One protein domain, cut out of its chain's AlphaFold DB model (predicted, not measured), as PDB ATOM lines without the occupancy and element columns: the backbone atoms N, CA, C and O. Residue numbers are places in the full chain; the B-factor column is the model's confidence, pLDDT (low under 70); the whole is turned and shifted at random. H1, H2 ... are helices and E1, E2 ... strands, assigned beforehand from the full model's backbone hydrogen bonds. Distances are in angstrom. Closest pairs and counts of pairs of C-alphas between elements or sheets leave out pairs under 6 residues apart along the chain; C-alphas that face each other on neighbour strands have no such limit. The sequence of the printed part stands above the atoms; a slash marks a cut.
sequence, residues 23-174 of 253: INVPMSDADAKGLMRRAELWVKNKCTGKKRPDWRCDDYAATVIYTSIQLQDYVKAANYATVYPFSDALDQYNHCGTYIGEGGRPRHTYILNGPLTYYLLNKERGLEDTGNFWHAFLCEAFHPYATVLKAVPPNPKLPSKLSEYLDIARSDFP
ATOM      1  N   ILE A  23     -32.603  33.727   6.535       77.88
ATOM      2  CA  ILE A  23     -31.199  34.124   6.379       77.88
ATOM      3  C   ILE A  23     -31.114  35.487   5.706       77.88
ATOM      4  O   ILE A  23     -31.746  35.694   4.673       77.88
ATOM      5  N   ASN A  24     -30.369  36.412   6.319       80.62
ATOM      6  CA  ASN A  24     -30.161  37.789   5.854       80.62
ATOM      7  C   ASN A  24     -31.425  38.486   5.336       80.62
ATOM      8  O   ASN A  24     -31.412  39.206   4.337       80.62
ATOM      9  N   VAL A  25     -32.553  38.259   6.007       79.25
ATOM     10  CA  VAL A  25     -33.798  38.915   5.614       79.25
ATOM     11  C   VAL A  25     -33.625  40.426   5.785       79.25
ATOM     12  O   VAL A  25     -33.161  40.849   6.850       79.25
ATOM     13  N   PRO A  26     -33.996  41.240   4.774       80.94
ATOM     14  CA  PRO A  26     -33.958  42.688   4.898       80.94
ATOM     15  C   PRO A  26     -34.706  43.141   6.154       80.94
ATOM     16  O   PRO A  26     -35.835  42.713   6.402       80.94
ATOM     17  N   MET A  27     -34.079  44.002   6.949       85.62
ATOM     18  CA  MET A  27     -34.684  44.582   8.152       85.62
ATOM     19  C   MET A  27     -34.760  46.103   8.024       85.62
ATOM     20  O   MET A  27     -33.987  46.698   7.278       85.62
ATOM     21  N   SER A  28     -35.678  46.747   8.743       89.81
ATOM     22  CA  SER A  28     -35.722  48.211   8.786       89.81
ATOM     23  C   SER A  28     -34.541  48.778   9.586       89.81
ATOM     24  O   SER A  28     -33.992  48.099  10.456       89.81
ATOM     25  N   ASP A  29     -34.193  50.049   9.379       92.62
ATOM     26  CA  ASP A  29     -33.190  50.741  10.202       92.62
ATOM     27  C   ASP A  29     -33.535  50.723  11.697       92.62
ATOM     28  O   ASP A  29     -32.648  50.655  12.551       92.62
ATOM     29  N   ALA A  30     -34.824  50.799  12.037       93.69
ATOM     30  CA  ALA A  30     -35.283  50.746  13.421       93.69
ATOM     31  C   ALA A  30     -35.026  49.362  14.036       93.69
ATOM     32  O   ALA A  30     -34.515  49.270  15.157       93.69
ATOM     33  N   ASP A  31     -35.307  48.295  13.283       91.19
ATOM     34  CA  ASP A  31     -35.043  46.920  13.709       91.19
ATOM     35  C   ASP A  31     -33.545  46.651  13.824       91.19
ATOM     36  O   ASP A  31     -33.107  46.096  14.836       91.19
ATOM     37  N   ALA A  32     -32.753  47.121  12.853       92.19
ATOM     38  CA  ALA A  32     -31.297  47.032  12.873       92.19
ATOM     39  C   ALA A  32     -30.719  47.726  14.113       92.19
ATOM     40  O   ALA A  32     -29.953  47.116  14.857       92.19
ATOM     41  N   LYS A  33     -31.152  48.958  14.417       95.25
ATOM     42  CA  LYS A  33     -30.735  49.691  15.628       95.25
ATOM     43  C   LYS A  33     -31.132  48.956  16.907       95.25
ATOM     44  O   LYS A  33     -30.333  48.855  17.841       95.25
ATOM     45  N   GLY A  34     -32.358  48.436  16.964       94.19
ATOM     46  CA  GLY A  34     -32.853  47.681  18.113       94.19
ATOM     47  C   GLY A  34     -32.073  46.387  18.342       94.19
ATOM     48  O   GLY A  34     -31.729  46.062  19.481       94.19
ATOM     49  N   LEU A  35     -31.775  45.654  17.270       92.69
ATOM     50  CA  LEU A  35     -31.005  44.417  17.309       92.69
ATOM     51  C   LEU A  35     -29.542  44.671  17.671       92.69
ATOM     52  O   LEU A  35     -29.046  44.030  18.601       92.69
ATOM     53  N   MET A  36     -28.905  45.648  17.021       95.06
ATOM     54  CA  MET A  36     -27.542  46.083  17.313       95.06
ATOM     55  C   MET A  36     -27.395  46.410  18.797       95.06
ATOM     56  O   MET A  36     -26.585  45.795  19.481       95.06
ATOM     57  N   ARG A  37     -28.257  47.279  19.346       95.62
ATOM     58  CA  ARG A  37     -28.203  47.673  20.764       95.62
ATOM     59  C   ARG A  37     -28.286  46.476  21.716       95.62
ATOM     60  O   ARG A  37     -27.584  46.444  22.725       95.62
ATOM     61  N   ARG A  38     -29.159  45.500  21.436       93.81
ATOM     62  CA  ARG A  38     -29.275  44.284  22.264       93.81
ATOM     63  C   ARG A  38     -28.007  43.438  22.191       93.81
ATOM     64  O   ARG A  38     -27.553  42.963  23.229       93.81
ATOM     65  N   ALA A  39     -27.453  43.272  20.993       93.50
ATOM     66  CA  ALA A  39     -26.222  42.525  20.783       93.50
ATOM     67  C   ALA A  39     -25.024  43.202  21.471       93.50
ATOM     68  O   ALA A  39     -24.321  42.544  22.231       93.50
ATOM     69  N   GLU A  40     -24.864  44.524  21.332       94.56
ATOM     70  CA  GLU A  40     -23.807  45.299  22.000       94.56
ATOM     71  C   GLU A  40     -23.879  45.185  23.529       94.56
ATOM     72  O   GLU A  40     -22.868  44.942  24.192       94.56
ATOM     73  N   LEU A  41     -25.080  45.326  24.110       93.81
ATOM     74  CA  LEU A  41     -25.282  45.157  25.552       93.81
ATOM     75  C   LEU A  41     -24.888  43.758  26.015       93.81
ATOM     76  O   LEU A  41     -24.330  43.598  27.101       93.81
ATOM     77  N   TRP A  42     -25.176  42.743  25.207       92.00
ATOM     78  CA  TRP A  42     -24.817  41.379  25.538       92.00
ATOM     79  C   TRP A  42     -23.284  41.201  25.457       92.00
ATOM     80  O   TRP A  42     -22.652  40.884  26.467       92.00
ATOM     81  N   VAL A  43     -22.640  41.556  24.343       91.62
ATOM     82  CA  VAL A  43     -21.168  41.502  24.227       91.62
ATOM     83  C   VAL A  43     -20.486  42.206  25.409       91.62
ATOM     84  O   VAL A  43     -19.667  41.603  26.111       91.62
ATOM     85  N   LYS A  44     -20.903  43.435  25.732       91.62
ATOM     86  CA  LYS A  44     -20.374  44.195  26.874       91.62
ATOM     87  C   LYS A  44     -20.542  43.467  28.213       91.62
ATOM     88  O   LYS A  44     -19.635  43.465  29.038       91.62
ATOM     89  N   ASN A  45     -21.703  42.864  28.459       90.62
ATOM     90  CA  ASN A  45     -22.027  42.330  29.779       90.62
ATOM     91  C   ASN A  45     -21.375  40.983  30.083       90.62
ATOM     92  O   ASN A  45     -21.172  40.682  31.260       90.62
ATOM     93  N   LYS A  46     -21.099  40.127  29.087       89.31
ATOM     94  CA  LYS A  46     -20.454  38.831  29.395       89.31
ATOM     95  C   LYS A  46     -19.423  38.331  28.392       89.31
ATOM     96  O   LYS A  46     -19.046  37.165  28.500       89.31
ATOM     97  N   CYS A  47     -18.915  39.178  27.502       87.38
ATOM     98  CA  CYS A  47     -17.721  38.867  26.709       87.38
ATOM     99  C   CYS A  47     -16.489  39.665  27.166       87.38
ATOM    100  O   CYS A  47     -15.371  39.169  27.049       87.38
ATOM    101  N   THR A  48     -16.668  40.847  27.766       80.56
ATOM    102  CA  THR A  48     -15.559  41.660  28.294       80.56
ATOM    103  C   THR A  48     -14.803  40.947  29.427       80.56
ATOM    104  O   THR A  48     -15.410  40.407  30.351       80.56
ATOM    105  N   GLY A  49     -13.464  40.947  29.362       70.50
ATOM    106  CA  GLY A  49     -12.577  40.417  30.411       70.50
ATOM    107  C   GLY A  49     -12.388  38.894  30.427       70.50
ATOM    108  O   GLY A  49     -11.697  38.375  31.303       70.50
ATOM    109  N   LYS A  50     -12.971  38.155  29.475       69.38
ATOM    110  CA  LYS A  50     -12.819  36.694  29.385       69.38
ATOM    111  C   LYS A  50     -11.628  36.302  28.506       69.38
ATOM    112  O   LYS A  50     -11.482  36.807  27.403       69.38
ATOM    113  N   LYS A  51     -10.812  35.346  28.977       57.81
ATOM    114  CA  LYS A  51      -9.649  34.803  28.237       57.81
ATOM    115  C   LYS A  51     -10.023  33.936  27.025       57.81
ATOM    116  O   LYS A  51      -9.221  33.803  26.112       57.81
ATOM    117  N   ARG A  52     -11.213  33.331  27.032       59.56
ATOM    118  CA  ARG A  52     -11.821  32.644  25.883       59.56
ATOM    119  C   ARG A  52     -13.268  33.122  25.767       59.56
ATOM    120  O   ARG A  52     -14.047  32.823  26.676       59.56
ATOM    121  N   PRO A  53     -13.617  33.906  24.736       64.25
ATOM    122  CA  PRO A  53     -15.005  34.241  24.463       64.25
ATOM    123  C   PRO A  53     -15.807  32.947  24.259       64.25
ATOM    124  O   PRO A  53     -15.306  31.976  23.699       64.25
ATOM    125  N   ASP A  54     -17.025  32.910  24.792       77.81
ATOM    126  CA  ASP A  54     -18.018  31.890  24.430       77.81
ATOM    127  C   ASP A  54     -18.315  32.027  22.924       77.81
ATOM    128  O   ASP A  54     -18.246  33.146  22.424       77.81
ATOM    129  N   TRP A  55     -18.691  30.960  22.211       81.00
ATOM    130  CA  TRP A  55     -19.080  31.050  20.786       81.00
ATOM    131  C   TRP A  55     -20.198  32.078  20.579       81.00
ATOM    132  O   TRP A  55     -20.231  32.802  19.593       81.00
ATOM    133  N   ARG A  56     -21.055  32.248  21.593       85.50
ATOM    134  CA  ARG A  56     -22.088  33.290  21.607       85.50
ATOM    135  C   ARG A  56     -21.514  34.701  21.487       85.50
ATOM    136  O   ARG A  56     -22.198  35.589  20.999       85.50
ATOM    137  N   CYS A  57     -20.304  34.950  21.978       87.56
ATOM    138  CA  CYS A  57     -19.662  36.252  21.825       87.56
ATOM    139  C   CYS A  57     -19.382  36.559  20.357       87.56
ATOM    140  O   CYS A  57     -19.651  37.682  19.936       87.56
ATOM    141  N   ASP A  58     -18.926  35.562  19.600       86.25
ATOM    142  CA  ASP A  58     -18.703  35.690  18.163       86.25
ATOM    143  C   ASP A  58     -20.038  35.911  17.440       86.25
ATOM    144  O   ASP A  58     -20.137  36.825  16.628       86.25
ATOM    145  N   ASP A  59     -21.106  35.202  17.825       87.56
ATOM    146  CA  ASP A  59     -22.438  35.378  17.228       87.56
ATOM    147  C   ASP A  59     -23.036  36.774  17.460       87.56
ATOM    148  O   ASP A  59     -23.591  37.415  16.555       87.56
ATOM    149  N   TYR A  60     -22.959  37.275  18.696       91.38
ATOM    150  CA  TYR A  60     -23.460  38.613  18.999       91.38
ATOM    151  C   TYR A  60     -22.570  39.690  18.379       91.38
ATOM    152  O   TYR A  60     -23.101  40.692  17.902       91.38
ATOM    153  N   ALA A  61     -21.253  39.486  18.306       91.69
ATOM    154  CA  ALA A  61     -20.364  40.382  17.576       91.69
ATOM    155  C   ALA A  61     -20.678  40.390  16.072       91.69
ATOM    156  O   ALA A  61     -20.835  41.466  15.501       91.69
ATOM    157  N   ALA A  62     -20.881  39.224  15.452       90.81
ATOM    158  CA  ALA A  62     -21.321  39.082  14.065       90.81
ATOM    159  C   ALA A  62     -22.642  39.821  13.808       90.81
ATOM    160  O   ALA A  62     -22.782  40.527  12.811       90.81
ATOM    161  N   THR A  63     -23.586  39.744  14.750       92.25
ATOM    162  CA  THR A  63     -24.845  40.503  14.690       92.25
ATOM    163  C   THR A  63     -24.602  42.016  14.717       92.25
ATOM    164  O   THR A  63     -25.233  42.755  13.954       92.25
ATOM    165  N   VAL A  64     -23.683  42.502  15.561       94.50
ATOM    166  CA  VAL A  64     -23.300  43.924  15.580       94.50
ATOM    167  C   VAL A  64     -22.638  44.327  14.265       94.50
ATOM    168  O   VAL A  64     -23.007  45.357  13.712       94.50
ATOM    169  N   ILE A  65     -21.717  43.522  13.731       93.62
ATOM    170  CA  ILE A  65     -21.037  43.788  12.454       93.62
ATOM    171  C   ILE A  65     -22.065  43.896  11.323       93.62
ATOM    172  O   ILE A  65     -22.099  44.908  10.625       93.62
ATOM    173  N   TYR A  66     -22.954  42.908  11.194       92.62
ATOM    174  CA  TYR A  66     -24.006  42.881  10.174       92.62
ATOM    175  C   TYR A  66     -24.906  44.118  10.234       92.62
ATOM    176  O   TYR A  66     -25.078  44.823   9.240       92.62
ATOM    177  N   THR A  67     -25.459  44.412  11.413       93.81
ATOM    178  CA  THR A  67     -26.374  45.552  11.592       93.81
ATOM    179  C   THR A  67     -25.665  46.893  11.423       93.81
ATOM    180  O   THR A  67     -26.250  47.821  10.875       93.81
ATOM    181  N   SER A  68     -24.392  46.994  11.812       95.06
ATOM    182  CA  SER A  68     -23.578  48.192  11.588       95.06
ATOM    183  C   SER A  68     -23.327  48.426  10.097       95.06
ATOM    184  O   SER A  68     -23.494  49.546   9.632       95.06
ATOM    185  N   ILE A  69     -23.002  47.378   9.329       93.56
ATOM    186  CA  ILE A  69     -22.847  47.469   7.865       93.56
ATOM    187  C   ILE A  69     -24.151  47.923   7.212       93.56
ATOM    188  O   ILE A  69     -24.130  48.806   6.358       93.56
ATOM    189  N   GLN A  70     -25.282  47.357   7.634       91.44
ATOM    190  CA  GLN A  70     -26.591  47.756   7.128       91.44
ATOM    191  C   GLN A  70     -26.888  49.239   7.392       91.44
ATOM    192  O   GLN A  70     -27.392  49.943   6.521       91.44
ATOM    193  N   LEU A  71     -26.547  49.715   8.590       93.50
ATOM    194  CA  LEU A  71     -26.693  51.110   9.006       93.50
ATOM    195  C   LEU A  71     -25.564  52.019   8.488       93.50
ATOM    196  O   LEU A  71     -25.522  53.192   8.855       93.50
ATOM    197  N   GLN A  72     -24.654  51.490   7.663       93.38
ATOM    198  CA  GLN A  72     -23.487  52.186   7.109       93.38
ATOM    199  C   GLN A  72     -22.516  52.743   8.174       93.38
ATOM    200  O   GLN A  72     -21.737  53.655   7.909       93.38
ATOM    201  N   ASP A  73     -22.512  52.169   9.381       95.44
ATOM    202  CA  ASP A  73     -21.553  52.468  10.452       95.44
ATOM    203  C   ASP A  73     -20.320  51.552  10.334       95.44
ATOM    204  O   ASP A  73     -20.087  50.629  11.124       95.44
ATOM    205  N   TYR A  74     -19.522  51.784   9.288       94.38
ATOM    206  CA  TYR A  74     -18.358  50.947   8.969       94.38
ATOM    207  C   TYR A  74     -17.242  51.034  10.014       94.38
ATOM    208  O   TYR A  74     -16.479  50.085  10.188       94.38
ATOM    209  N   VAL A  75     -17.152  52.146  10.749       95.44
ATOM    210  CA  VAL A  75     -16.178  52.299  11.840       95.44
ATOM    211  C   VAL A  75     -16.534  51.363  12.991       95.44
ATOM    212  O   VAL A  75     -15.669  50.630  13.475       95.44
ATOM    213  N   LYS A  76     -17.807  51.324  13.405       96.25
ATOM    214  CA  LYS A  76     -18.266  50.385  14.433       96.25
ATOM    215  C   LYS A  76     -18.095  48.941  13.990       96.25
ATOM    216  O   LYS A  76     -17.540  48.146  14.751       96.25
ATOM    217  N   ALA A  77     -18.512  48.615  12.768       95.31
ATOM    218  CA  ALA A  77     -18.342  47.276  12.217       95.31
ATOM    219  C   ALA A  77     -16.865  46.840  12.244       95.31
ATOM    220  O   ALA A  77     -16.559  45.755  12.733       95.31
ATOM    221  N   ALA A  78     -15.940  47.709  11.821       94.12
ATOM    222  CA  ALA A  78     -14.504  47.430  11.848       94.12
ATOM    223  C   ALA A  78     -13.941  47.247  13.263       94.12
ATOM    224  O   ALA A  78     -13.119  46.356  13.483       94.12
ATOM    225  N   ASN A  79     -14.393  48.044  14.234       94.56
ATOM    226  CA  ASN A  79     -13.974  47.886  15.626       94.56
ATOM    227  C   ASN A  79     -14.381  46.514  16.179       94.56
ATOM    228  O   ASN A  79     -13.574  45.850  16.827       94.56
ATOM    229  N   TYR A  80     -15.604  46.059  15.886       93.44
ATOM    230  CA  TYR A  80     -16.045  44.723  16.287       93.44
ATOM    231  C   TYR A  80     -15.302  43.621  15.532       93.44
ATOM    232  O   TYR A  80     -14.816  42.703  16.181       93.44
ATOM    233  N   ALA A  81     -15.133  43.734  14.212       91.31
ATOM    234  CA  ALA A  81     -14.392  42.755  13.412       91.31
ATOM    235  C   ALA A  81     -12.917  42.625  13.841       91.31
ATOM    236  O   ALA A  81     -12.325  41.561  13.727       91.31
ATOM    237  N   THR A  82     -12.313  43.693  14.369       90.06
ATOM    238  CA  THR A  82     -10.933  43.658  14.889       90.06
ATOM    239  C   THR A  82     -10.829  42.861  16.192       90.06
ATOM    240  O   THR A  82      -9.859  42.140  16.402       90.06
ATOM    241  N   VAL A  83     -11.814  42.997  17.086       88.81
ATOM    242  CA  VAL A  83     -11.836  42.288  18.380       88.81
ATOM    243  C   VAL A  83     -12.338  40.852  18.222       88.81
ATOM    244  O   VAL A  83     -11.869  39.952  18.917       88.81
ATOM    245  N   TYR A  84     -13.279  40.654  17.304       87.69
ATOM    246  CA  TYR A  84     -13.922  39.391  16.974       87.69
ATOM    247  C   TYR A  84     -13.659  39.097  15.493       87.69
ATOM    248  O   TYR A  84     -14.513  39.380  14.646       87.69
ATOM    249  N   PRO A  85     -12.460  38.599  15.140       84.75
ATOM    250  CA  PRO A  85     -12.213  38.118  13.786       84.75
ATOM    251  C   PRO A  85     -13.149  36.943  13.488       84.75
ATOM    252  O   PRO A  85     -13.585  36.243  14.406       84.75
ATOM    253  N   PHE A  86     -13.491  36.728  12.218       74.75
ATOM    254  CA  PHE A  86     -14.303  35.568  11.852       74.75
ATOM    255  C   PHE A  86     -13.610  34.271  12.305       74.75
ATOM    256  O   PHE A  86     -12.383  34.165  12.323       74.75
ATOM    257  N   SER A  87     -14.409  33.291  12.730       64.19
ATOM    258  CA  SER A  87     -13.883  32.052  13.298       64.19
ATOM    259  C   SER A  87     -13.324  31.141  12.205       64.19
ATOM    260  O   SER A  87     -14.062  30.651  11.354       64.19
ATOM    261  N   ASP A  88     -12.022  30.874  12.290       56.12
ATOM    262  CA  ASP A  88     -11.261  29.932  11.456       56.12
ATOM    263  C   ASP A  88     -11.182  28.528  12.077       56.12
ATOM    264  O   ASP A  88     -10.277  27.751  11.771       56.12
ATOM    265  N   ALA A  89     -12.086  28.172  12.998       47.22
ATOM    266  CA  ALA A  89     -11.935  26.966  13.826       47.22
ATOM    267  C   ALA A  89     -11.733  25.658  13.024       47.22
ATOM    268  O   ALA A  89     -11.184  24.693  13.561       47.22
ATOM    269  N   LEU A  90     -12.119  25.632  11.742       46.75
ATOM    270  CA  LEU A  90     -11.861  24.533  10.807       46.75
ATOM    271  C   LEU A  90     -10.920  24.892   9.638       46.75
ATOM    272  O   LEU A  90     -10.513  23.984   8.914       46.75
ATOM    273  N   ASP A  91     -10.535  26.158   9.462       54.06
ATOM    274  CA  ASP A  91      -9.944  26.677   8.221       54.06
ATOM    275  C   ASP A  91      -8.630  27.457   8.420       54.06
ATOM    276  O   ASP A  91      -8.465  28.597   8.003       54.06
ATOM    277  N   GLN A  92      -7.627  26.804   9.011       55.19
ATOM    278  CA  GLN A  92      -6.262  27.356   9.097       55.19
ATOM    279  C   GLN A  92      -5.559  27.516   7.730       55.19
ATOM    280  O   GLN A  92      -4.410  27.949   7.699       55.19
ATOM    281  N   TYR A  93      -6.191  27.106   6.624       52.56
ATOM    282  CA  TYR A  93      -5.535  26.969   5.319       52.56
ATOM    283  C   TYR A  93      -6.072  27.939   4.266       52.56
ATOM    284  O   TYR A  93      -5.294  28.388   3.424       52.56
ATOM    285  N   ASN A  94      -7.365  28.276   4.310       57.00
ATOM    286  CA  ASN A  94      -8.001  29.109   3.295       57.00
ATOM    287  C   ASN A  94      -8.682  30.358   3.830       57.00
ATOM    288  O   ASN A  94      -9.144  31.107   2.986       57.00
ATOM    289  N   HIS A  95      -8.717  30.614   5.146       70.38
ATOM    290  CA  HIS A  95      -9.277  31.838   5.744       70.38
ATOM    291  C   HIS A  95     -10.647  32.258   5.162       70.38
ATOM    292  O   HIS A  95     -10.993  33.442   5.128       70.38
ATOM    293  N   CYS A  96     -11.460  31.292   4.724       81.12
ATOM    294  CA  CYS A  96     -12.772  31.520   4.119       81.12
ATOM    295  C   CYS A  96     -13.876  31.675   5.163       81.12
ATOM    296  O   CYS A  96     -15.051  31.416   4.885       81.12
ATOM    297  N   GLY A  97     -13.502  32.061   6.381       79.62
ATOM    298  CA  GLY A  97     -14.411  32.105   7.503       79.62
ATOM    299  C   GLY A  97     -15.566  33.081   7.299       79.62
ATOM    300  O   GLY A  97     -15.557  34.002   6.476       79.62
ATOM    301  N   THR A  98     -16.605  32.846   8.084       82.19
ATOM    302  CA  THR A  98     -17.878  33.554   7.995       82.19
ATOM    303  C   THR A  98     -18.217  34.179   9.332       82.19
ATOM    304  O   THR A  98     -18.015  33.567  10.382       82.19
ATOM    305  N   TYR A  99     -18.821  35.359   9.299       84.44
ATOM    306  CA  TYR A  99     -19.564  35.855  10.450       84.44
ATOM    307  C   TYR A  99     -20.943  35.223  10.434       84.44
ATOM    308  O   TYR A  99     -21.645  35.356   9.437       84.44
ATOM    309  N   ILE A 100     -21.327  34.556  11.519       85.25
ATOM    310  CA  ILE A 100     -22.667  33.995  11.694       85.25
ATOM    311  C   ILE A 100     -23.237  34.608  12.963       85.25
ATOM    312  O   ILE A 100     -22.727  34.370  14.046       85.25
ATOM    313  N   GLY A 101     -24.261  35.440  12.826       82.88
ATOM    314  CA  GLY A 101     -25.009  36.006  13.938       82.88
ATOM    315  C   GLY A 101     -26.411  35.419  14.015       82.88
ATOM    316  O   GLY A 101     -26.999  35.046  13.001       82.88
ATOM    317  N   GLU A 102     -26.983  35.394  15.214       82.44
ATOM    318  CA  GLU A 102     -28.388  35.050  15.426       82.44
ATOM    319  C   GLU A 102     -29.140  36.228  16.049       82.44
ATOM    320  O   GLU A 102     -28.679  36.859  17.004       82.44
ATOM    321  N   GLY A 103     -30.354  36.507  15.568       71.88
ATOM    322  CA  GLY A 103     -31.196  37.526  16.185       71.88
ATOM    323  C   GLY A 103     -32.693  37.292  16.051       71.88
ATOM    324  O   GLY A 103     -33.194  36.852  15.024       71.88
ATOM    325  N   GLY A 104     -33.417  37.673  17.104       62.84
ATOM    326  CA  GLY A 104     -34.878  37.741  17.111       62.84
ATOM    327  C   GLY A 104     -35.606  36.418  17.376       62.84
ATOM    328  O   GLY A 104     -35.012  35.360  17.584       62.84
ATOM    329  N   ARG A 105     -36.937  36.527  17.426       58.41
ATOM    330  CA  ARG A 105     -37.889  35.419  17.303       58.41
ATOM    331  C   ARG A 105     -38.873  35.796  16.182       58.41
ATOM    332  O   ARG A 105     -39.486  36.854  16.319       58.41
ATOM    333  N   PRO A 106     -39.045  34.980  15.123       66.25
ATOM    334  CA  PRO A 106     -38.328  33.726  14.841       66.25
ATOM    335  C   PRO A 106     -36.812  33.941  14.703       66.25
ATOM    336  O   PRO A 106     -36.362  35.075  14.570       66.25
ATOM    337  N   ARG A 107     -36.019  32.867  14.833       70.81
ATOM    338  CA  ARG A 107     -34.556  32.958  14.719       70.81
ATOM    339  C   ARG A 107     -34.197  33.394  13.298       70.81
ATOM    340  O   ARG A 107     -34.421  32.637  12.356       70.81
ATOM    341  N   HIS A 108     -33.660  34.599  13.162       80.31
ATOM    342  CA  HIS A 108     -32.999  35.046  11.944       80.31
ATOM    343  C   HIS A 108     -31.505  34.774  12.064       80.31
ATOM    344  O   HIS A 108     -30.920  35.003  13.127       80.31
ATOM    345  N   THR A 109     -30.909  34.308  10.974       85.06
ATOM    346  CA  THR A 109     -29.468  34.067  10.883       85.06
ATOM    347  C   THR A 109     -28.865  35.106   9.951       85.06
ATOM    348  O   THR A 109     -29.368  35.334   8.852       85.06
ATOM    349  N   TYR A 110     -27.799  35.748  10.406       84.69
ATOM    350  CA  TYR A 110     -27.091  36.790   9.679       84.69
ATOM    351  C   TYR A 110     -25.715  36.280   9.298       84.69
ATOM    352  O   TYR A 110     -24.937  35.930  10.178       84.69
ATOM    353  N   ILE A 111     -25.423  36.215   8.008       84.69
ATOM    354  CA  ILE A 111     -24.209  35.607   7.482       84.69
ATOM    355  C   ILE A 111     -23.473  36.605   6.614       84.69
ATOM    356  O   ILE A 111     -24.067  37.224   5.727       84.69
ATOM    357  N   LEU A 112     -22.177  36.750   6.869       84.12
ATOM    358  CA  LEU A 112     -21.279  37.533   6.033       84.12
ATOM    359  C   LEU A 112     -20.062  36.697   5.649       84.12
ATOM    360  O   LEU A 112     -19.461  36.037   6.501       84.12
ATOM    361  N   ASN A 113     -19.663  36.800   4.382       85.94
ATOM    362  CA  ASN A 113     -18.355  36.360   3.912       85.94
ATOM    363  C   ASN A 113     -17.290  37.229   4.609       85.94
ATOM    364  O   ASN A 113     -17.294  38.458   4.469       85.94
ATOM    365  N   GLY A 114     -16.439  36.612   5.433       87.38
ATOM    366  CA  GLY A 114     -15.463  37.307   6.273       87.38
ATOM    367  C   GLY A 114     -14.496  38.170   5.461       87.38
ATOM    368  O   GLY A 114     -14.483  39.389   5.664       87.38
ATOM    369  N   PRO A 115     -13.754  37.600   4.494       88.94
ATOM    370  CA  PRO A 115     -12.883  38.374   3.611       88.94
ATOM    371  C   PRO A 115     -13.616  39.523   2.903       88.94
ATOM    372  O   PRO A 115     -13.143  40.660   2.911       88.94
ATOM    373  N   LEU A 116     -14.825  39.291   2.383       89.62
ATOM    374  CA  LEU A 116     -15.604  40.345   1.726       89.62
ATOM    375  C   LEU A 116     -15.972  41.480   2.691       89.62
ATOM    376  O   LEU A 116     -15.955  42.656   2.322       89.62
ATOM    377  N   THR A 117     -16.288  41.120   3.936       89.44
ATOM    378  CA  THR A 117     -16.573  42.071   5.010       89.44
ATOM    379  C   THR A 117     -15.361  42.956   5.255       89.44
ATOM    380  O   THR A 117     -15.494  44.176   5.228       89.44
ATOM    381  N   TYR A 118     -14.167  42.379   5.408       90.56
ATOM    382  CA  TYR A 118     -12.948  43.173   5.578       90.56
ATOM    383  C   TYR A 118     -12.658  44.070   4.376       90.56
ATOM    384  O   TYR A 118     -12.323  45.235   4.586       90.56
ATOM    385  N   TYR A 119     -12.845  43.585   3.144       91.50
ATOM    386  CA  TYR A 119     -12.697  44.419   1.947       91.50
ATOM    387  C   TYR A 119     -13.597  45.659   2.008       91.50
ATOM    388  O   TYR A 119     -13.102  46.778   1.873       91.50
ATOM    389  N   LEU A 120     -14.896  45.483   2.278       91.06
ATOM    390  CA  LEU A 120     -15.839  46.597   2.384       91.06
ATOM    391  C   LEU A 120     -15.450  47.568   3.498       91.06
ATOM    392  O   LEU A 120     -15.404  48.776   3.275       91.06
ATOM    393  N   LEU A 121     -15.178  47.046   4.695       92.12
ATOM    394  CA  LEU A 121     -14.848  47.871   5.853       92.12
ATOM    395  C   LEU A 121     -13.579  48.685   5.611       92.12
ATOM    396  O   LEU A 121     -13.529  49.860   5.961       92.12
ATOM    397  N   ASN A 122     -12.570  48.081   4.991       92.06
ATOM    398  CA  ASN A 122     -11.331  48.757   4.643       92.06
ATOM    399  C   ASN A 122     -11.551  49.809   3.555       92.06
ATOM    400  O   ASN A 122     -11.115  50.947   3.721       92.06
ATOM    401  N   LYS A 123     -12.284  49.473   2.489       91.00
ATOM    402  CA  LYS A 123     -12.603  50.398   1.396       91.00
ATOM    403  C   LYS A 123     -13.349  51.639   1.887       91.00
ATOM    404  O   LYS A 123     -12.907  52.755   1.638       91.00
ATOM    405  N   GLU A 124     -14.428  51.463   2.646       91.81
ATOM    406  CA  GLU A 124     -15.250  52.575   3.158       91.81
ATOM    407  C   GLU A 124     -14.518  53.415   4.226       91.81
ATOM    408  O   GLU A 124     -14.922  54.534   4.536       91.81
ATOM    409  N   ARG A 125     -13.404  52.907   4.771       91.62
ATOM    410  CA  ARG A 125     -12.509  53.632   5.689       91.62
ATOM    411  C   ARG A 125     -11.277  54.234   4.998       91.62
ATOM    412  O   ARG A 125     -10.450  54.827   5.686       91.62
ATOM    413  N   GLY A 126     -11.129  54.076   3.679       91.06
ATOM    414  CA  GLY A 126      -9.957  54.543   2.927       91.06
ATOM    415  C   GLY A 126      -8.667  53.757   3.207       91.06
ATOM    416  O   GLY A 126      -7.575  54.278   3.004       91.06
ATOM    417  N   LEU A 127      -8.783  52.520   3.696       90.06
ATOM    418  CA  LEU A 127      -7.683  51.604   4.026       90.06
ATOM    419  C   LEU A 127      -7.624  50.435   3.038       90.06
ATOM    420  O   LEU A 127      -7.493  49.286   3.449       90.06
ATOM    421  N   GLU A 128      -7.824  50.717   1.753       82.94
ATOM    422  CA  GLU A 128      -8.111  49.706   0.737       82.94
ATOM    423  C   GLU A 128      -7.111  48.536   0.742       82.94
ATOM    424  O   GLU A 128      -5.909  48.706   0.550       82.94
ATOM    425  N   ASP A 129      -7.645  47.328   0.941       85.00
ATOM    426  CA  ASP A 129      -6.926  46.064   0.823       85.00
ATOM    427  C   ASP A 129      -7.658  45.195  -0.196       85.00
ATOM    428  O   ASP A 129      -8.669  44.547   0.096       85.00
ATOM    429  N   THR A 130      -7.139  45.211  -1.418       88.81
ATOM    430  CA  THR A 130      -7.697  44.465  -2.542       88.81
ATOM    431  C   THR A 130      -7.554  42.956  -2.366       88.81
ATOM    432  O   THR A 130      -8.335  42.204  -2.946       88.81
ATOM    433  N   GLY A 131      -6.613  42.485  -1.536       91.62
ATOM    434  CA  GLY A 131      -6.397  41.062  -1.278       91.62
ATOM    435  C   GLY A 131      -7.647  40.380  -0.732       91.62
ATOM    436  O   GLY A 131      -8.012  39.302  -1.198       91.62
ATOM    437  N   ASN A 132      -8.358  41.057   0.171       90.31
ATOM    438  CA  ASN A 132      -9.602  40.569   0.761       90.31
ATOM    439  C   ASN A 132     -10.731  40.388  -0.265       90.31
ATOM    440  O   ASN A 132     -11.496  39.432  -0.160       90.31
ATOM    441  N   PHE A 133     -10.815  41.248  -1.287       93.06
ATOM    442  CA  PHE A 133     -11.797  41.098  -2.367       93.06
ATOM    443  C   PHE A 133     -11.537  39.830  -3.186       93.06
ATOM    444  O   PHE A 133     -12.432  39.007  -3.384       93.06
ATOM    445  N   TRP A 134     -10.290  39.653  -3.622       93.69
ATOM    446  CA  TRP A 134      -9.875  38.489  -4.404       93.69
ATOM    447  C   TRP A 134     -10.069  37.193  -3.629       93.69
ATOM    448  O   TRP A 134     -10.558  36.201  -4.163       93.69
ATOM    449  N   HIS A 135      -9.705  37.218  -2.353       91.75
ATOM    450  CA  HIS A 135      -9.853  36.078  -1.473       91.75
ATOM    451  C   HIS A 135     -11.325  35.731  -1.229       91.75
ATOM    452  O   HIS A 135     -11.700  34.567  -1.333       91.75
ATOM    453  N   ALA A 136     -12.182  36.736  -1.027       90.31
ATOM    454  CA  ALA A 136     -13.620  36.545  -0.893       90.31
ATOM    455  C   ALA A 136     -14.245  35.843  -2.101       90.31
ATOM    456  O   ALA A 136     -15.021  34.908  -1.917       90.31
ATOM    457  N   PHE A 137     -13.894  36.278  -3.316       93.12
ATOM    458  CA  PHE A 137     -14.352  35.646  -4.554       93.12
ATOM    459  C   PHE A 137     -13.956  34.165  -4.606       93.12
ATOM    460  O   PHE A 137     -14.770  33.307  -4.937       93.12
ATOM    461  N   LEU A 138     -12.706  33.858  -4.261       93.69
ATOM    462  CA  LEU A 138     -12.185  32.494  -4.288       93.69
ATOM    463  C   LEU A 138     -12.859  31.598  -3.241       93.69
ATOM    464  O   LEU A 138     -13.209  30.457  -3.539       93.69
ATOM    465  N   CYS A 139     -13.104  32.130  -2.046       89.19
ATOM    466  CA  CYS A 139     -13.872  31.448  -1.012       89.19
ATOM    467  C   CYS A 139     -15.294  31.132  -1.473       89.19
ATOM    468  O   CYS A 139     -15.735  29.992  -1.361       89.19
ATOM    469  N   GLU A 140     -15.975  32.105  -2.072       87.19
ATOM    470  CA  GLU A 140     -17.312  31.923  -2.638       87.19
ATOM    471  C   GLU A 140     -17.321  30.853  -3.751       87.19
ATOM    472  O   GLU A 140     -18.240  30.036  -3.851       87.19
ATOM    473  N   ALA A 141     -16.268  30.824  -4.575       91.19
ATOM    474  CA  ALA A 141     -16.152  29.927  -5.718       91.19
ATOM    475  C   ALA A 141     -15.888  28.463  -5.326       91.19
ATOM    476  O   ALA A 141     -16.486  27.569  -5.923       91.19
ATOM    477  N   PHE A 142     -15.026  28.201  -4.339       90.44
ATOM    478  CA  PHE A 142     -14.521  26.842  -4.074       90.44
ATOM    479  C   PHE A 142     -14.843  26.290  -2.681       90.44
ATOM    480  O   PHE A 142     -14.608  25.106  -2.439       90.44
ATOM    481  N   HIS A 143     -15.382  27.104  -1.766       83.12
ATOM    482  CA  HIS A 143     -15.718  26.669  -0.408       83.12
ATOM    483  C   HIS A 143     -17.217  26.824  -0.135       83.12
ATOM    484  O   HIS A 143     -17.706  27.935   0.084       83.12
ATOM    485  N   PRO A 144     -17.977  25.715  -0.088       55.88
ATOM    486  CA  PRO A 144     -19.431  25.765   0.022       55.88
ATOM    487  C   PRO A 144     -19.913  26.388   1.341       55.88
ATOM    488  O   PRO A 144     -20.993  26.965   1.380       55.88
ATOM    489  N   TYR A 145     -19.133  26.346   2.426       56.56
ATOM    490  CA  TYR A 145     -19.567  26.913   3.712       56.56
ATOM    491  C   TYR A 145     -19.831  28.430   3.670       56.56
ATOM    492  O   TYR A 145     -20.658  28.905   4.446       56.56
ATOM    493  N   ALA A 146     -19.216  29.168   2.739       51.28
ATOM    494  CA  ALA A 146     -19.500  30.590   2.528       51.28
ATOM    495  C   ALA A 146     -20.788  30.831   1.701       51.28
ATOM    496  O   ALA A 146     -21.505  31.798   1.950       51.28
ATOM    497  N   THR A 147     -21.124  29.914   0.782       47.69
ATOM    498  CA  THR A 147     -22.170  30.048  -0.259       47.69
ATOM    499  C   THR A 147     -23.472  29.282  -0.001       47.69
ATOM    500  O   THR A 147     -24.495  29.589  -0.618       47.69
ATOM    501  N   VAL A 148     -23.475  28.266   0.870       43.16
ATOM    502  CA  VAL A 148     -24.577  27.279   0.997       43.16
ATOM    503  C   VAL A 148     -25.933  27.902   1.345       43.16
ATOM    504  O   VAL A 148     -26.976  27.288   1.129       43.16
ATOM    505  N   LEU A 149     -25.954  29.138   1.838       55.31
ATOM    506  CA  LEU A 149     -27.153  29.737   2.407       55.31
ATOM    507  C   LEU A 149     -27.787  30.839   1.550       55.31
ATOM    508  O   LEU A 149     -28.764  31.439   1.994       55.31
ATOM    509  N   LYS A 150     -27.288  31.065   0.318       54.91
ATOM    510  CA  LYS A 150     -27.830  32.061  -0.639       54.91
ATOM    511  C   LYS A 150     -28.105  33.413   0.034       54.91
ATOM    512  O   LYS A 150     -29.148  34.035  -0.167       54.91
ATOM    513  N   ALA A 151     -27.196  33.803   0.918       58.94
ATOM    514  CA  ALA A 151     -27.393  34.917   1.815       58.94
ATOM    515  C   ALA A 151     -27.259  36.228   1.025       58.94
ATOM    516  O   ALA A 151     -26.244  36.466   0.378       58.94
ATOM    517  N   VAL A 152     -28.279  37.087   1.069       62.50
ATOM    518  CA  VAL A 152     -28.197  38.427   0.469       62.50
ATOM    519  C   VAL A 152     -27.413  39.319   1.430       62.50
ATOM    520  O   VAL A 152     -27.765  39.368   2.603       62.50
ATOM    521  N   PRO A 153     -26.339  40.004   1.030       72.19
ATOM    522  CA  PRO A 153     -25.620  40.865   1.955       72.19
ATOM    523  C   PRO A 153     -26.502  42.044   2.418       72.19
ATOM    524  O   PRO A 153     -27.327  42.539   1.650       72.19
ATOM    525  N   PRO A 154     -26.316  42.553   3.652       73.88
ATOM    526  CA  PRO A 154     -27.088  43.688   4.174       73.88
ATOM    527  C   PRO A 154     -26.829  44.996   3.423       73.88
ATOM    528  O   PRO A 154     -27.614  45.935   3.518       73.88
ATOM    529  N   ASN A 155     -25.701  45.070   2.719       77.69
ATOM    530  CA  ASN A 155     -25.321  46.198   1.893       77.69
ATOM    531  C   ASN A 155     -25.407  45.772   0.420       77.69
ATOM    532  O   ASN A 155     -24.663  44.871   0.033       77.69
ATOM    533  N   PRO A 156     -26.239  46.422  -0.414       74.81
ATOM    534  CA  PRO A 156     -26.364  46.079  -1.832       74.81
ATOM    535  C   PRO A 156     -25.089  46.352  -2.644       74.81
ATOM    536  O   PRO A 156     -24.998  45.920  -3.786       74.81
ATOM    537  N   LYS A 157     -24.102  47.065  -2.083       77.12
ATOM    538  CA  LYS A 157     -22.770  47.217  -2.691       77.12
ATOM    539  C   LYS A 157     -21.920  45.947  -2.595       77.12
ATOM    540  O   LYS A 157     -20.898  45.857  -3.268       77.12
ATOM    541  N   LEU A 158     -22.273  45.014  -1.712       81.12
ATOM    542  CA  LEU A 158     -21.585  43.734  -1.607       81.12
ATOM    543  C   LEU A 158     -22.162  42.752  -2.635       81.12
ATOM    544  O   LEU A 158     -23.380  42.710  -2.803       81.12
ATOM    545  N   PRO A 159     -21.319  41.928  -3.272       85.06
ATOM    546  CA  PRO A 159     -21.786  40.880  -4.158       85.06
ATOM    547  C   PRO A 159     -22.562  39.817  -3.372       85.06
ATOM    548  O   PRO A 159     -22.133  39.343  -2.321       85.06
ATOM    549  N   SER A 160     -23.712  39.446  -3.917       80.25
ATOM    550  CA  SER A 160     -24.615  38.386  -3.456       80.25
ATOM    551  C   SER A 160     -24.489  37.096  -4.273       80.25
ATOM    552  O   SER A 160     -25.041  36.058  -3.911       80.25
ATOM    553  N   LYS A 161     -23.785  37.167  -5.406       85.81
ATOM    554  CA  LYS A 161     -23.494  36.050  -6.307       85.81
ATOM    555  C   LYS A 161     -22.142  36.255  -6.979       85.81
ATOM    556  O   LYS A 161     -21.692  37.384  -7.161       85.81
ATOM    557  N   LEU A 162     -21.529  35.162  -7.434       88.69
ATOM    558  CA  LEU A 162     -20.208  35.185  -8.071       88.69
ATOM    559  C   LEU A 162     -20.106  36.141  -9.270       88.69
ATOM    560  O   LEU A 162     -19.079  36.787  -9.441       88.69
ATOM    561  N   SER A 163     -21.160  36.278 -10.079       89.69
ATOM    562  CA  SER A 163     -21.131  37.186 -11.231       89.69
ATOM    563  C   SER A 163     -21.053  38.665 -10.841       89.69
ATOM    564  O   SER A 163     -20.446  39.439 -11.573       89.69
ATOM    565  N   GLU A 164     -21.560  39.059  -9.669       91.56
ATOM    566  CA  GLU A 164     -21.471  40.449  -9.189       91.56
ATOM    567  C   GLU A 164     -20.040  40.832  -8.788       91.56
ATOM    568  O   GLU A 164     -19.667  42.000  -8.889       91.56
ATOM    569  N   TYR A 165     -19.191  39.862  -8.425       93.31
ATOM    570  CA  TYR A 165     -17.759  40.125  -8.260       93.31
ATOM    571  C   TYR A 165     -17.116  40.575  -9.574       93.31
ATOM    572  O   TYR A 165     -16.215  41.405  -9.548       93.31
ATOM    573  N   LEU A 166     -17.571  40.076 -10.728       95.38
ATOM    574  CA  LEU A 166     -17.025  40.501 -12.020       95.38
ATOM    575  C   LEU A 166     -17.362  41.963 -12.311       95.38
ATOM    576  O   LEU A 166     -16.524  42.694 -12.835       95.38
ATOM    577  N   ASP A 167     -18.565  42.398 -11.949       94.50
ATOM    578  CA  ASP A 167     -19.005  43.777 -12.155       94.50
ATOM    579  C   ASP A 167     -18.235  44.744 -11.251       94.50
ATOM    580  O   ASP A 167     -17.714  45.753 -11.728       94.50
ATOM    581  N   ILE A 168     -18.059  44.382  -9.975       92.38
ATOM    582  CA  ILE A 168     -17.212  45.133  -9.040       92.38
ATOM    583  C   ILE A 168     -15.762  45.156  -9.534       92.38
ATOM    584  O   ILE A 168     -15.141  46.216  -9.559       92.38
ATOM    585  N   ALA A 169     -15.232  44.022 -10.002       95.50
ATOM    586  CA  ALA A 169     -13.874  43.945 -10.527       95.50
ATOM    587  C   ALA A 169     -13.661  44.899 -11.714       95.50
ATOM    588  O   ALA A 169     -12.668  45.619 -11.765       95.50
ATOM    589  N   ARG A 170     -14.600  44.927 -12.666       96.38
ATOM    590  CA  ARG A 170     -14.542  45.809 -13.846       96.38
ATOM    591  C   ARG A 170     -14.619  47.290 -13.483       96.38
ATOM    592  O   ARG A 170     -13.982  48.094 -14.156       96.38
ATOM    593  N   SER A 171     -15.412  47.630 -12.470       94.44
ATOM    594  CA  SER A 171     -15.585  49.007 -12.001       94.44
ATOM    595  C   SER A 171     -14.364  49.506 -11.229       94.44
ATOM    596  O   SER A 171     -13.888  50.614 -11.467       94.44
ATOM    597  N   ASP A 172     -13.851  48.684 -10.314       92.62
ATOM    598  CA  ASP A 172     -13.002  49.177  -9.228       92.62
ATOM    599  C   ASP A 172     -11.520  48.822  -9.396       92.62
ATOM    600  O   ASP A 172     -10.676  49.352  -8.676       92.62
ATOM    601  N   PHE A 173     -11.176  47.939 -10.340       94.50
ATOM    602  CA  PHE A 173      -9.819  47.415 -10.489       94.50
ATOM    603  C   PHE A 173      -9.261  47.652 -11.895       94.50
ATOM    604  O   PHE A 173     -10.014  47.758 -12.869       94.50
ATOM    605  N   PRO A 174      -7.922  47.691 -12.049       96.50
ATOM    606  CA  PRO A 174      -7.297  47.817 -13.359       96.50
ATOM    607  C   PRO A 174      -7.777  46.736 -14.332       96.50
ATOM    608  O   PRO A 174      -7.867  45.562 -13.969       96.50
TER     609      PRO A 174
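AT A GLANCE: This is residues 23 to 174 of the 253 residues of an uncharacterized protein of Rhizobium sp. MHM7A (UniProt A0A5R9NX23). Six helices, H1, H2, H3, H4, H5 and H7, follow one another in a zigzag, each packing on the next and running opposite ways to it, with H1 and H7 at the two ends. The small strand hairpin E1 E2 packs on H2, and the short H6 sits at a corner after H5. The printed part has 152 residues, mostly helix, in the order H1 H2 H3 E1 E2 H4 H5 H6 H7, with one antiparallel sheet, E1 - E2. It is compact, with a radius of gyration of the C-alphas of 14.8 A and spans of 45 by 35 by 31 A.

HOW THE PARTS SIT: H1, residues 29 to 46, and H2, residues 55 to 70, form a helical hairpin at a shallow tilt of 30 degrees; their closest C-alphas, of Met 36 and Val 64, are 5.1 A apart. H3, residues 74 to 83, touches H2 at a shallow tilt of 17 degrees, closest at the C-alphas of Ile 65 and Ala 77, 4.4 A. E1, residues 98 to 103, and E2, residues 108 to 113, form an antiparallel hairpin, with N 101 and O 110 within hydrogen-bond range at 2.8 A. The closest C-alphas of H2 and E1, of Asp 59 and Gly 101, are 4.2 A apart. H4, residues 114 to 124, touches H3 at a steep tilt of 43 degrees, closest at the C-alphas of Tyr 74 and Leu 121, 5.6 A. H5, residues 130 to 142, forms a helical hairpin with H4, closest at the C-alphas of Pro 115 and Asn 132, 4.9 A. H6, residues 144 to 147, only just touches H5, with 3 pairs of C-alphas within 8 A, and only at the corner. H7, residues 162 to 172, touches residues 137 to 141 of H5, closest at the C-alphas of Phe 137 and Tyr 165, 6.7 A. In H1 to H5 every O i to N i+4 pair is within hydrogen-bond range, in H7 5 of 7; H6 is too short for such a pair.

IN THESE COORDINATES: H1 begins at C-alpha 29 (-33.190, 50.741, 10.202) and is 25.9 A long; H2 is 22.8 A and H5 19.0 A. H7 ends at C-alpha 172 (-13.002, 49.177, -9.228).

THE WHOLE: The C-alphas of Asn 45 and Pro 174, the two farthest apart, are 45.9 A apart. The printed part has no cut; the links H3 to E1 and H6 to H7 are long. pLDDT is under 70 at residues 50 to 53, 87 to 94, 104 to 106 and 144 to 152.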